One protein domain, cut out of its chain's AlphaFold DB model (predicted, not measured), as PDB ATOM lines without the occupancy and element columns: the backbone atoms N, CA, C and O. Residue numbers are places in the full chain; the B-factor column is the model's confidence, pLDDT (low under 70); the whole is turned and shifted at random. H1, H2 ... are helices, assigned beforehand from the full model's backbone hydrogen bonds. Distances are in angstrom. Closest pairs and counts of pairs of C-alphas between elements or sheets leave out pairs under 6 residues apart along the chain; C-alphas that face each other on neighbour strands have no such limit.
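Overview. This is residues 3 to 84 of the 192 residues of an uncharacterized protein of Dictyobacter sp. Uno17 (UniProt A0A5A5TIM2). A long stretch without a named element, residues 3 to 26, is gathered by the first end of one long helix, H1, and after a turn at the other end the short helix H2 crosses H1's last part. H1 makes the length of this extended rod, and residues 15 to 20 stick out. The printed part has 82 residues, all helix by class with no named strand, a radius of gyration of the C-alphas of 23.3 A and spans of 68 by 24 by 16 A.

Along the chain. H1, residues 27 to 65, begins at C-alpha 27 (6.844, -15.861, -57.584) and is 57.3 A long. H2, residues 70 to 81, ends at C-alpha 81 (39.361, -18.425, -25.012).

Arrangement. Residues 57 to 62 of H1 touch residues 73 to 77 of H2, the closest C-alphas, Met 58 and Ile 73, being 6.3 A apart. Their lines are about perpendicular, at 75 degrees. In H1 and H2 every O i to N i+4 pair is within hydrogen-bond range. Residues 38 to 53 of H1 stand free.

Size, cuts and confidence. The C-alphas farthest apart, of Pro 17 and Tyr 65, are 68.7 A apart. The link from H1 to H2 is tight. The printed part has no cut, and no printed residue is under 70 in pLDDT.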
ATOM      1  N   ALA A   3       5.023 -31.052 -54.772       92.50
ATOM      2  CA  ALA A   3       4.895 -29.963 -53.801       92.50
ATOM      3  C   ALA A   3       5.745 -28.742 -54.196       92.50
ATOM      4  O   ALA A   3       6.701 -28.855 -54.967       92.50
ATOM      5  N   CYS A   4       5.399 -27.571 -53.660       94.69
ATOM      6  CA  CYS A   4       6.210 -26.360 -53.772       94.69
ATOM      7  C   CYS A   4       7.610 -26.571 -53.167       94.69
ATOM      8  O   CYS A   4       7.738 -27.041 -52.044       94.69
ATOM      9  N   GLU A   5       8.669 -26.160 -53.869       95.06
ATOM     10  CA  GLU A   5      10.050 -26.259 -53.363       95.06
ATOM     11  C   GLU A   5      10.424 -25.171 -52.336       95.06
ATOM     12  O   GLU A   5      11.572 -25.096 -51.897       95.06
ATOM     13  N   ASN A   6       9.500 -24.279 -51.973       95.38
ATOM     14  CA  ASN A   6       9.724 -23.368 -50.853       95.38
ATOM     15  C   ASN A   6       9.511 -24.149 -49.544       95.38
ATOM     16  O   ASN A   6       8.378 -24.550 -49.298       95.38
ATOM     17  N   PRO A   7      10.532 -24.321 -48.681       93.38
ATOM     18  CA  PRO A   7      10.424 -25.148 -47.473       93.38
ATOM     19  C   PRO A   7       9.393 -24.631 -46.457       93.38
ATOM     20  O   PRO A   7       8.997 -25.365 -45.560       93.38
ATOM     21  N   LEU A   8       8.940 -23.382 -46.601       95.12
ATOM     22  CA  LEU A   8       7.884 -22.781 -45.780       95.12
ATOM     23  C   LEU A   8       6.483 -22.893 -46.411       95.12
ATOM     24  O   LEU A   8       5.534 -22.299 -45.906       95.12
ATOM     25  N   CYS A   9       6.339 -23.590 -47.541       95.06
ATOM     26  CA  CYS A   9       5.086 -23.729 -48.273       95.06
ATOM     27  C   CYS A   9       4.765 -25.207 -48.509       95.06
ATOM     28  O   CYS A   9       5.522 -25.912 -49.164       95.06
ATOM     29  N   SER A  10       3.605 -25.655 -48.034       93.88
ATOM     30  CA  SER A  10       3.103 -27.021 -48.232       93.88
ATOM     31  C   SER A  10       2.148 -27.160 -49.423       93.88
ATOM     32  O   SER A  10       1.556 -28.220 -49.606       93.88
ATOM     33  N   ASN A  11       1.977 -26.112 -50.238       94.12
ATOM     34  CA  ASN A  11       1.031 -26.143 -51.353       94.12
ATOM     35  C   ASN A  11       1.454 -27.156 -52.421       94.12
ATOM     36  O   ASN A  11       2.619 -27.202 -52.836       94.12
ATOM     37  N   GLU A  12       0.477 -27.902 -52.926       92.19
ATOM     38  CA  GLU A  12       0.646 -28.781 -54.077       92.19
ATOM     39  C   GLU A  12       0.651 -27.980 -55.385       92.19
ATOM     40  O   GLU A  12       0.014 -26.933 -55.515       92.19
ATOM     41  N   LEU A  13       1.407 -28.466 -56.364       91.12
ATOM     42  CA  LEU A  13       1.514 -27.885 -57.695       91.12
ATOM     43  C   LEU A  13       0.751 -28.753 -58.687       91.12
ATOM     44  O   LEU A  13       1.067 -29.931 -58.894       91.12
ATOM     45  N   GLU A  14      -0.215 -28.136 -59.355       85.81
ATOM     46  CA  GLU A  14      -0.876 -28.736 -60.502       85.81
ATOM     47  C   GLU A  14       0.088 -28.792 -61.693       85.81
ATOM     48  O   GLU A  14       0.761 -27.815 -62.040       85.81
ATOM     49  N   THR A  15       0.178 -29.965 -62.318       84.62
ATOM     50  CA  THR A  15       0.989 -30.174 -63.520       84.62
ATOM     51  C   THR A  15       0.078 -30.137 -64.737       84.62
ATOM     52  O   THR A  15      -0.743 -31.031 -64.919       84.62
ATOM     53  N   ILE A  16       0.232 -29.112 -65.575       83.12
ATOM     54  CA  ILE A  16      -0.507 -28.996 -66.836       83.12
ATOM     55  C   ILE A  16       0.217 -29.844 -67.902       83.12
ATOM     56  O   ILE A  16       1.402 -29.591 -68.157       83.12
ATOM     57  N   PRO A  17      -0.445 -30.839 -68.528       85.94
ATOM     58  CA  PRO A  17       0.157 -31.665 -69.576       85.94
ATOM     59  C   PRO A  17       0.706 -30.818 -70.734       85.94
ATOM     60  O   PRO A  17       0.077 -29.852 -71.154       85.94
ATOM     61  N   GLY A  18       1.885 -31.171 -71.252       88.94
ATOM     62  CA  GLY A  18       2.539 -30.442 -72.351       88.94
ATOM     63  C   GLY A  18       3.372 -29.222 -71.929       88.94
ATOM     64  O   GLY A  18       4.083 -28.665 -72.762       88.94
ATOM     65  N   HIS A  19       3.362 -28.838 -70.647       85.69
ATOM     66  CA  HIS A  19       4.200 -27.764 -70.110       85.69
ATOM     67  C   HIS A  19       5.262 -28.291 -69.136       85.69
ATOM     68  O   HIS A  19       5.117 -29.346 -68.519       85.69
ATOM     69  N   ARG A  20       6.351 -27.528 -68.961       86.62
ATOM     70  CA  ARG A  20       7.356 -27.818 -67.929       86.62
ATOM     71  C   ARG A  20       6.711 -27.712 -66.544       86.62
ATOM     72  O   ARG A  20       6.115 -26.683 -66.227       86.62
ATOM     73  N   ALA A  21       6.907 -28.733 -65.711       87.75
ATOM     74  CA  ALA A  21       6.452 -28.723 -64.325       87.75
ATOM     75  C   ALA A  21       6.983 -27.485 -63.582       87.75
ATOM     76  O   ALA A  21       8.178 -27.162 -63.629       87.75
ATOM     77  N   ARG A  22       6.079 -26.772 -62.906       90.25
ATOM     78  CA  ARG A  22       6.445 -25.655 -62.035       90.25
ATOM     79  C   ARG A  22       7.158 -26.193 -60.796       90.25
ATOM     80  O   ARG A  22       6.842 -27.272 -60.317       90.25
ATOM     81  N   ARG A  23       8.111 -25.414 -60.281       93.69
ATOM     82  CA  ARG A  23       8.852 -25.711 -59.037       93.69
ATOM     83  C   ARG A  23       8.298 -24.959 -57.824       93.69
ATOM     84  O   ARG A  23       8.522 -25.348 -56.686       93.69
ATOM     85  N   TYR A  24       7.572 -23.868 -58.068       95.88
ATOM     86  CA  TYR A  24       7.025 -22.987 -57.039       95.88
ATOM     87  C   TYR A  24       5.571 -22.654 -57.370       95.88
ATOM     88  O   TYR A  24       5.227 -22.505 -58.546       95.88
ATOM     89  N   CYS A  25       4.731 -22.512 -56.343       93.81
ATOM     90  CA  CYS A  25       3.315 -22.167 -56.517       93.81
ATOM     91  C   CYS A  25       3.116 -20.689 -56.893       93.81
ATOM     92  O   CYS A  25       2.125 -20.343 -57.529       93.81
ATOM     93  N   SER A  26       4.076 -19.823 -56.549       95.25
ATOM     94  CA  SER A  26       4.058 -18.388 -56.842       95.25
ATOM     95  C   SER A  26       5.470 -17.801 -56.945       95.25
ATOM     96  O   SER A  26       6.440 -18.381 -56.442       95.25
ATOM     97  N   ASP A  27       5.584 -16.615 -57.550       96.31
ATOM     98  CA  ASP A  27       6.844 -15.861 -57.584       96.31
ATOM     99  C   ASP A  27       7.311 -15.446 -56.184       96.31
ATOM    100  O   ASP A  27       8.511 -15.451 -55.912       96.31
ATOM    101  N   ALA A  28       6.380 -15.186 -55.261       96.06
ATOM    102  CA  ALA A  28       6.709 -14.953 -53.857       96.06
ATOM    103  C   ALA A  28       7.407 -16.178 -53.238       96.06
ATOM    104  O   ALA A  28       8.461 -16.036 -52.624       96.06
ATOM    105  N   CYS A  29       6.898 -17.397 -53.473       96.25
ATOM    106  CA  CYS A  29       7.554 -18.623 -53.005       96.25
ATOM    107  C   CYS A  29       8.930 -18.838 -53.645       96.25
ATOM    108  O   CYS A  29       9.856 -19.273 -52.962       96.25
ATOM    109  N   LYS A  30       9.089 -18.493 -54.928       96.62
ATOM    110  CA  LYS A  30      10.388 -18.531 -55.611       96.62
ATOM    111  C   LYS A  30      11.394 -17.574 -54.962       96.62
ATOM    112  O   LYS A  30      12.537 -17.967 -54.730       96.62
ATOM    113  N   GLN A  31      10.984 -16.341 -54.661       96.88
ATOM    114  CA  GLN A  31      11.840 -15.344 -54.012       96.88
ATOM    115  C   GLN A  31      12.196 -15.742 -52.575       96.88
ATOM    116  O   GLN A  31      13.365 -15.667 -52.205       96.88
ATOM    117  N   THR A  32      11.234 -16.229 -51.788       97.00
ATOM    118  CA  THR A  32      11.487 -16.712 -50.421       97.00
ATOM    119  C   THR A  32      12.458 -17.891 -50.414       97.00
ATOM    120  O   THR A  32      13.452 -17.858 -49.697       97.00
ATOM    121  N   ALA A  33      12.249 -18.895 -51.272       96.31
ATOM    122  CA  ALA A  33      13.159 -20.034 -51.392       96.31
ATOM    123  C   ALA A  33      14.567 -19.628 -51.869       96.31
ATOM    124  O   ALA A  33      15.557 -20.281 -51.545       96.31
ATOM    125  N   TYR A  34      14.679 -18.567 -52.673       96.44
ATOM    126  CA  TYR A  34      15.975 -18.007 -53.050       96.44
ATOM    127  C   TYR A  34      16.680 -17.349 -51.858       96.44
ATOM    128  O   TYR A  34      17.827 -17.695 -51.597       96.44
ATOM    129  N   ARG A  35      15.986 -16.487 -51.098       97.19
ATOM    130  CA  ARG A  35      16.541 -15.837 -49.895       97.19
ATOM    131  C   ARG A  35      17.000 -16.858 -48.856       97.19
ATOM    132  O   ARG A  35      18.144 -16.808 -48.438       97.19
ATOM    133  N   LEU A  36      16.175 -17.865 -48.560       96.62
ATOM    134  CA  LEU A  36      16.535 -18.928 -47.613       96.62
ATOM    135  C   LEU A  36      17.799 -19.693 -48.023       96.62
ATOM    136  O   LEU A  36      18.605 -20.048 -47.170       96.62
ATOM    137  N   ARG A  37      18.002 -19.935 -49.325       95.50
ATOM    138  CA  ARG A  37      19.237 -20.565 -49.816       95.50
ATOM    139  C   ARG A  37      20.453 -19.657 -49.668       95.50
ATOM    140  O   ARG A  37      21.534 -20.166 -49.399       95.50
ATOM    141  N   GLN A  38      20.290 -18.350 -49.858       97.12
ATOM    142  CA  GLN A  38      21.375 -17.394 -49.634       97.12
ATOM    143  C   GLN A  38      21.737 -17.300 -48.152       97.12
ATOM    144  O   GLN A  38      22.918 -17.379 -47.827       97.12
ATOM    145  N   ASP A  39      20.741 -17.215 -47.270       96.19
ATOM    146  CA  ASP A  39      20.948 -17.173 -45.820       96.19
ATOM    147  C   ASP A  39      21.629 -18.457 -45.325       96.19
ATOM    148  O   ASP A  39      22.567 -18.412 -44.533       96.19
ATOM    149  N   GLU A  40      21.209 -19.618 -45.833       96.00
ATOM    150  CA  GLU A  40      21.843 -20.895 -45.515       96.00
ATOM    151  C   GLU A  40      23.290 -20.967 -46.012       96.00
ATOM    152  O   GLU A  40      24.182 -21.341 -45.254       96.00
ATOM    153  N   ALA A  41      23.551 -20.558 -47.256       96.31
ATOM    154  CA  ALA A  41      24.908 -20.529 -47.795       96.31
ATOM    155  C   ALA A  41      25.823 -19.578 -47.002       96.31
ATOM    156  O   ALA A  41      26.986 -19.906 -46.755       96.31
ATOM    157  N   ALA A  42      25.300 -18.428 -46.567       97.00
ATOM    158  CA  ALA A  42      26.023 -17.493 -45.710       97.00
ATOM    159  C   ALA A  42      26.363 -18.124 -44.351       97.00
ATOM    160  O   ALA A  42      27.533 -18.125 -43.970       97.00
ATOM    161  N   ARG A  43      25.386 -18.749 -43.676       96.44
ATOM    162  CA  ARG A  43      25.607 -19.456 -42.399       96.44
ATOM    163  C   ARG A  43      26.646 -20.568 -42.521       96.44
ATOM    164  O   ARG A  43      27.541 -20.657 -41.690       96.44
ATOM    165  N   GLN A  44      26.575 -21.372 -43.580       96.38
ATOM    166  CA  GLN A  44      27.549 -22.440 -43.824       96.38
ATOM    167  C   GLN A  44      28.959 -21.898 -44.069       96.38
ATOM    168  O   GLN A  44      29.937 -22.504 -43.636       96.38
ATOM    169  N   THR A  45      29.080 -20.766 -44.763       96.81
ATOM    170  CA  THR A  45      30.378 -20.126 -45.013       96.81
ATOM    171  C   THR A  45      30.979 -19.592 -43.713       96.81
ATOM    172  O   THR A  45      32.154 -19.821 -43.443       96.81
ATOM    173  N   GLU A  46      30.166 -18.937 -42.882       96.75
ATOM    174  CA  GLU A  46      30.585 -18.437 -41.570       96.75
ATOM    175  C   GLU A  46      30.991 -19.577 -40.625       96.75
ATOM    176  O   GLU A  46      32.032 -19.507 -39.971       96.75
ATOM    177  N   GLU A  47      30.215 -20.664 -40.587       96.94
ATOM    178  CA  GLU A  47      30.528 -21.828 -39.762       96.94
ATOM    179  C   GLU A  47      31.843 -22.491 -40.189       96.94
ATOM    180  O   GLU A  47      32.670 -22.806 -39.332       96.94
ATOM    181  N   ARG A  48      32.081 -22.641 -41.499       96.88
ATOM    182  CA  ARG A  48      33.357 -23.159 -42.020       96.88
ATOM    183  C   ARG A  48      34.528 -22.268 -41.634       96.88
ATOM    184  O   ARG A  48      35.497 -22.775 -41.083       96.88
ATOM    185  N   ALA A  49      34.413 -20.955 -41.834       97.12
ATOM    186  CA  ALA A  49      35.461 -20.012 -41.446       97.12
ATOM    187  C   ALA A  49      35.769 -20.091 -39.939       97.12
ATOM    188  O   ALA A  49      36.928 -20.050 -39.525       97.12
ATOM    189  N   ARG A  50      34.741 -20.272 -39.102       96.12
ATOM    190  CA  ARG A  50      34.906 -20.451 -37.654       96.12
ATOM    191  C   ARG A  50      35.609 -21.762 -37.299       96.12
ATOM    192  O   ARG A  50      36.433 -21.783 -36.386       96.12
ATOM    193  N   GLN A  51      35.274 -22.849 -37.992       96.56
ATOM    194  CA  GLN A  51      35.922 -24.147 -37.803       96.56
ATOM    195  C   GLN A  51      37.389 -24.107 -38.240       96.56
ATOM    196  O   GLN A  51      38.242 -24.600 -37.506       96.56
ATOM    197  N   GLU A  52      37.687 -23.480 -39.377       96.94
ATOM    198  CA  GLU A  52      39.053 -23.287 -39.878       96.94
ATOM    199  C   GLU A  52      39.897 -22.475 -38.893       96.94
ATOM    200  O   GLU A  52      40.996 -22.897 -38.540       96.94
ATOM    201  N   LEU A  53      39.365 -21.368 -38.364       96.50
ATOM    202  CA  LEU A  53      40.065 -20.572 -37.354       96.50
ATOM    203  C   LEU A  53      40.338 -21.382 -36.078       96.50
ATOM    204  O   LEU A  53      41.458 -21.369 -35.570       96.50
ATOM    205  N   LYS A  54      39.344 -22.139 -35.582       95.50
ATOM    206  CA  LYS A  54      39.543 -23.033 -34.427       95.50
ATOM    207  C   LYS A  54      40.663 -24.040 -34.706       95.50
ATOM    208  O   LYS A  54      41.496 -24.273 -33.834       95.50
ATOM    209  N   GLN A  55      40.683 -24.645 -35.892       95.62
ATOM    210  CA  GLN A  55      41.714 -25.613 -36.266       95.62
ATOM    211  C   GLN A  55      43.104 -24.974 -36.309       95.62
ATOM    212  O   GLN A  55      44.025 -25.538 -35.724       95.62
ATOM    213  N   GLN A  56      43.236 -23.785 -36.900       96.94
ATOM    214  CA  GLN A  56      44.498 -23.039 -36.935       96.94
ATOM    215  C   GLN A  56      45.011 -22.710 -35.528       96.94
ATOM    216  O   GLN A  56      46.191 -22.896 -35.242       96.94
ATOM    217  N   GLU A  57      44.138 -22.272 -34.616       95.88
ATOM    218  CA  GLU A  57      44.529 -22.007 -33.226       95.88
ATOM    219  C   GLU A  57      44.964 -23.286 -32.493       95.88
ATOM    220  O   GLU A  57      45.938 -23.277 -31.738       95.88
ATOM    221  N   MET A  58      44.269 -24.405 -32.720       95.75
ATOM    222  CA  MET A  58      44.652 -25.697 -32.145       95.75
ATOM    223  C   MET A  58      45.986 -26.208 -32.701       95.75
ATOM    224  O   MET A  58      46.771 -26.783 -31.948       95.75
ATOM    225  N   GLU A  59      46.251 -26.008 -33.991       95.56
ATOM    226  CA  GLU A  59      47.519 -26.364 -34.633       95.56
ATOM    227  C   GLU A  59      48.667 -25.504 -34.096       95.56
ATOM    228  O   GLU A  59      49.682 -26.045 -33.668       95.56
ATOM    229  N   ALA A  60      48.457 -24.195 -33.934       96.19
ATOM    230  CA  ALA A  60      49.439 -23.312 -33.308       96.19
ATOM    231  C   ALA A  60      49.799 -23.751 -31.873       96.19
ATOM    232  O   ALA A  60      50.960 -23.688 -31.467       96.19
ATOM    233  N   LEU A  61      48.830 -24.243 -31.089       96.50
ATOM    234  CA  LEU A  61      49.111 -24.807 -29.763       96.50
ATOM    235  C   LEU A  61      49.973 -26.077 -29.839       96.50
ATOM    236  O   LEU A  61      50.833 -26.277 -28.978       96.50
ATOM    237  N   ARG A  62      49.771 -26.921 -30.858       95.75
ATOM    238  CA  ARG A  62      50.599 -28.117 -31.092       95.75
ATOM    239  C   ARG A  62      52.013 -27.749 -31.515       95.75
ATOM    240  O   ARG A  62      52.956 -28.357 -31.023       95.75
ATOM    241  N   ASP A  63      52.182 -26.726 -32.341       95.94
ATOM    242  CA  ASP A  63      53.513 -26.267 -32.742       95.94
ATOM    243  C   ASP A  63      54.326 -25.762 -31.541       95.94
ATOM    244  O   ASP A  63      55.524 -26.023 -31.420       95.94
ATOM    245  N   VAL A  64      53.668 -25.072 -30.604       95.94
ATOM    246  CA  VAL A  64      54.334 -24.497 -29.428       95.94
ATOM    247  C   VAL A  64      54.653 -25.556 -28.368       95.94
ATOM    248  O   VAL A  64      55.768 -25.583 -27.833       95.94
ATOM    249  N   TYR A  65      53.696 -26.426 -28.036       94.50
ATOM    250  CA  TYR A  65      53.831 -27.371 -26.917       94.50
ATOM    251  C   TYR A  65      54.148 -28.811 -27.352       94.50
ATOM    252  O   TYR A  65      54.406 -29.675 -26.513       94.50
ATOM    253  N   GLY A  66      54.213 -29.058 -28.659       91.94
ATOM    254  CA  GLY A  66      54.459 -30.357 -29.270       91.94
ATOM    255  C   GLY A  66      53.198 -31.215 -29.401       91.94
ATOM    256  O   GLY A  66      52.069 -30.751 -29.234       91.94
ATOM    257  N   ASP A  67      53.411 -32.500 -29.688       89.81
ATOM    258  CA  ASP A  67      52.340 -33.476 -29.917       89.81
ATOM    259  C   ASP A  67      51.656 -33.908 -28.605       89.81
ATOM    260  O   ASP A  67      51.883 -34.991 -28.064       89.81
ATOM    261  N   LEU A  68      50.876 -32.997 -28.025       92.44
ATOM    262  CA  LEU A  68      50.027 -33.272 -26.872       92.44
ATOM    263  C   LEU A  68      48.766 -34.031 -27.297       92.44
ATOM    264  O   LEU A  68      48.278 -33.896 -28.421       92.44
ATOM    265  N   LEU A  69      48.173 -34.770 -26.355       93.81
ATOM    266  CA  LEU A  69      46.907 -35.464 -26.592       93.81
ATOM    267  C   LEU A  69      45.825 -34.484 -27.086       93.81
ATOM    268  O   LEU A  69      45.729 -33.367 -26.565       93.81
ATOM    269  N   PRO A  70      44.939 -34.898 -28.016       93.69
ATOM    270  CA  PRO A  70      43.904 -34.018 -28.561       93.69
ATOM    271  C   PRO A  70      43.037 -33.339 -27.492       93.69
ATOM    272  O   PRO A  70      42.729 -32.156 -27.615       93.69
ATOM    273  N   GLY A  71      42.703 -34.060 -26.415       95.56
ATOM    274  CA  GLY A  71      41.936 -33.511 -25.292       95.56
ATOM    275  C   GLY A  71      42.676 -32.419 -24.512       95.56
ATOM    276  O   GLY A  71      42.048 -31.481 -24.032       95.56
ATOM    277  N   THR A  72      44.009 -32.489 -24.422       95.88
ATOM    278  CA  THR A  72      44.830 -31.457 -23.771       95.88
ATOM    279  C   THR A  72      44.872 -30.179 -24.605       95.88
ATOM    280  O   THR A  72      44.748 -29.088 -24.054       95.88
ATOM    281  N   ILE A  73      44.983 -30.302 -25.931       97.19
ATOM    282  CA  ILE A  73      44.949 -29.150 -26.844       97.19
ATOM    283  C   ILE A  73      43.575 -28.472 -26.826       97.19
ATOM    284  O   ILE A  73      43.507 -27.249 -26.736       97.19
ATOM    285  N   ASP A  74      42.480 -29.239 -26.859       96.88
ATOM    286  CA  ASP A  74      41.125 -28.674 -26.774       96.88
ATOM    287  C   ASP A  74      40.886 -27.982 -25.419       96.88
ATOM    288  O   ASP A  74      40.350 -26.872 -25.366       96.88
ATOM    289  N   PHE A  75      41.393 -28.563 -24.324       97.25
ATOM    290  CA  PHE A  75      41.400 -27.911 -23.016       97.25
ATOM    291  C   PHE A  75      42.168 -26.578 -23.033       97.25
ATOM    292  O   PHE A  75      41.640 -25.571 -22.560       97.25
ATOM    293  N   PHE A  76      43.376 -26.535 -23.606       97.75
ATOM    294  CA  PHE A  76      44.163 -25.302 -23.732       97.75
ATOM    295  C   PHE A  76      43.476 -24.246 -24.589       97.75
ATOM    296  O   PHE A  76      43.441 -23.082 -24.193       97.75
ATOM    297  N   TYR A  77      42.880 -24.648 -25.711       96.94
ATOM    298  CA  TYR A  77      42.081 -23.766 -26.556       96.94
ATOM    299  C   TYR A  77      40.956 -23.116 -25.740       96.94
ATOM    300  O   TYR A  77      40.867 -21.892 -25.650       96.94
ATOM    301  N   HIS A  78      40.139 -23.916 -25.051       97.31
ATOM    302  CA  HIS A  78      39.033 -23.399 -24.247       97.31
ATOM    303  C   HIS A  78      39.490 -22.545 -23.059       97.31
ATOM    304  O   HIS A  78      38.819 -21.573 -22.704       97.31
ATOM    305  N   LEU A  79      40.627 -22.879 -22.450       97.19
ATOM    306  CA  LEU A  79      41.215 -22.108 -21.360       97.19
ATOM    307  C   LEU A  79      41.720 -20.740 -21.856       97.19
ATOM    308  O   LEU A  79      41.440 -19.717 -21.229       97.19
ATOM    309  N   GLY A  80      42.381 -20.704 -23.016       96.38
ATOM    310  CA  GLY A  80      42.822 -19.476 -23.679       96.38
ATOM    311  C   GLY A  80      41.656 -18.571 -24.078       96.38
ATOM    312  O   GLY A  80      41.679 -17.381 -23.772       96.38
ATOM    313  N   GLN A  81      40.589 -19.146 -24.640       96.25
ATOM    314  CA  GLN A  81      39.361 -18.425 -25.012       96.25
ATOM    315  C   GLN A  81      38.642 -17.783 -23.807       96.25
ATOM    316  O   GLN A  81      37.892 -16.824 -23.965       96.25
ATOM    317  N   ARG A  82      38.891 -18.266 -22.581       97.31
ATOM    318  CA  ARG A  82      38.397 -17.660 -21.327       97.31
ATOM    319  C   ARG A  82      39.325 -16.578 -20.755       97.31
ATOM    320  O   ARG A  82      39.067 -16.072 -19.669       97.31
ATOM    321  N   GLY A  83      40.401 -16.227 -21.462       96.50
ATOM    322  CA  GLY A  83      41.373 -15.213 -21.046       96.50
ATOM    323  C   GLY A  83      42.494 -15.736 -20.144       96.50
ATOM    324  O   GLY A  83      43.290 -14.952 -19.635       96.50
ATOM    325  N   HIS A  84      42.607 -17.052 -19.950       97.38
ATOM    326  CA  HIS A  84      43.620 -17.654 -19.078       97.38
ATOM    327  C   HIS A  84      44.910 -18.026 -19.832       97.38
ATOM    328  O   HIS A  84      45.470 -19.106 -19.639       97.38
TER     329      HIS A  84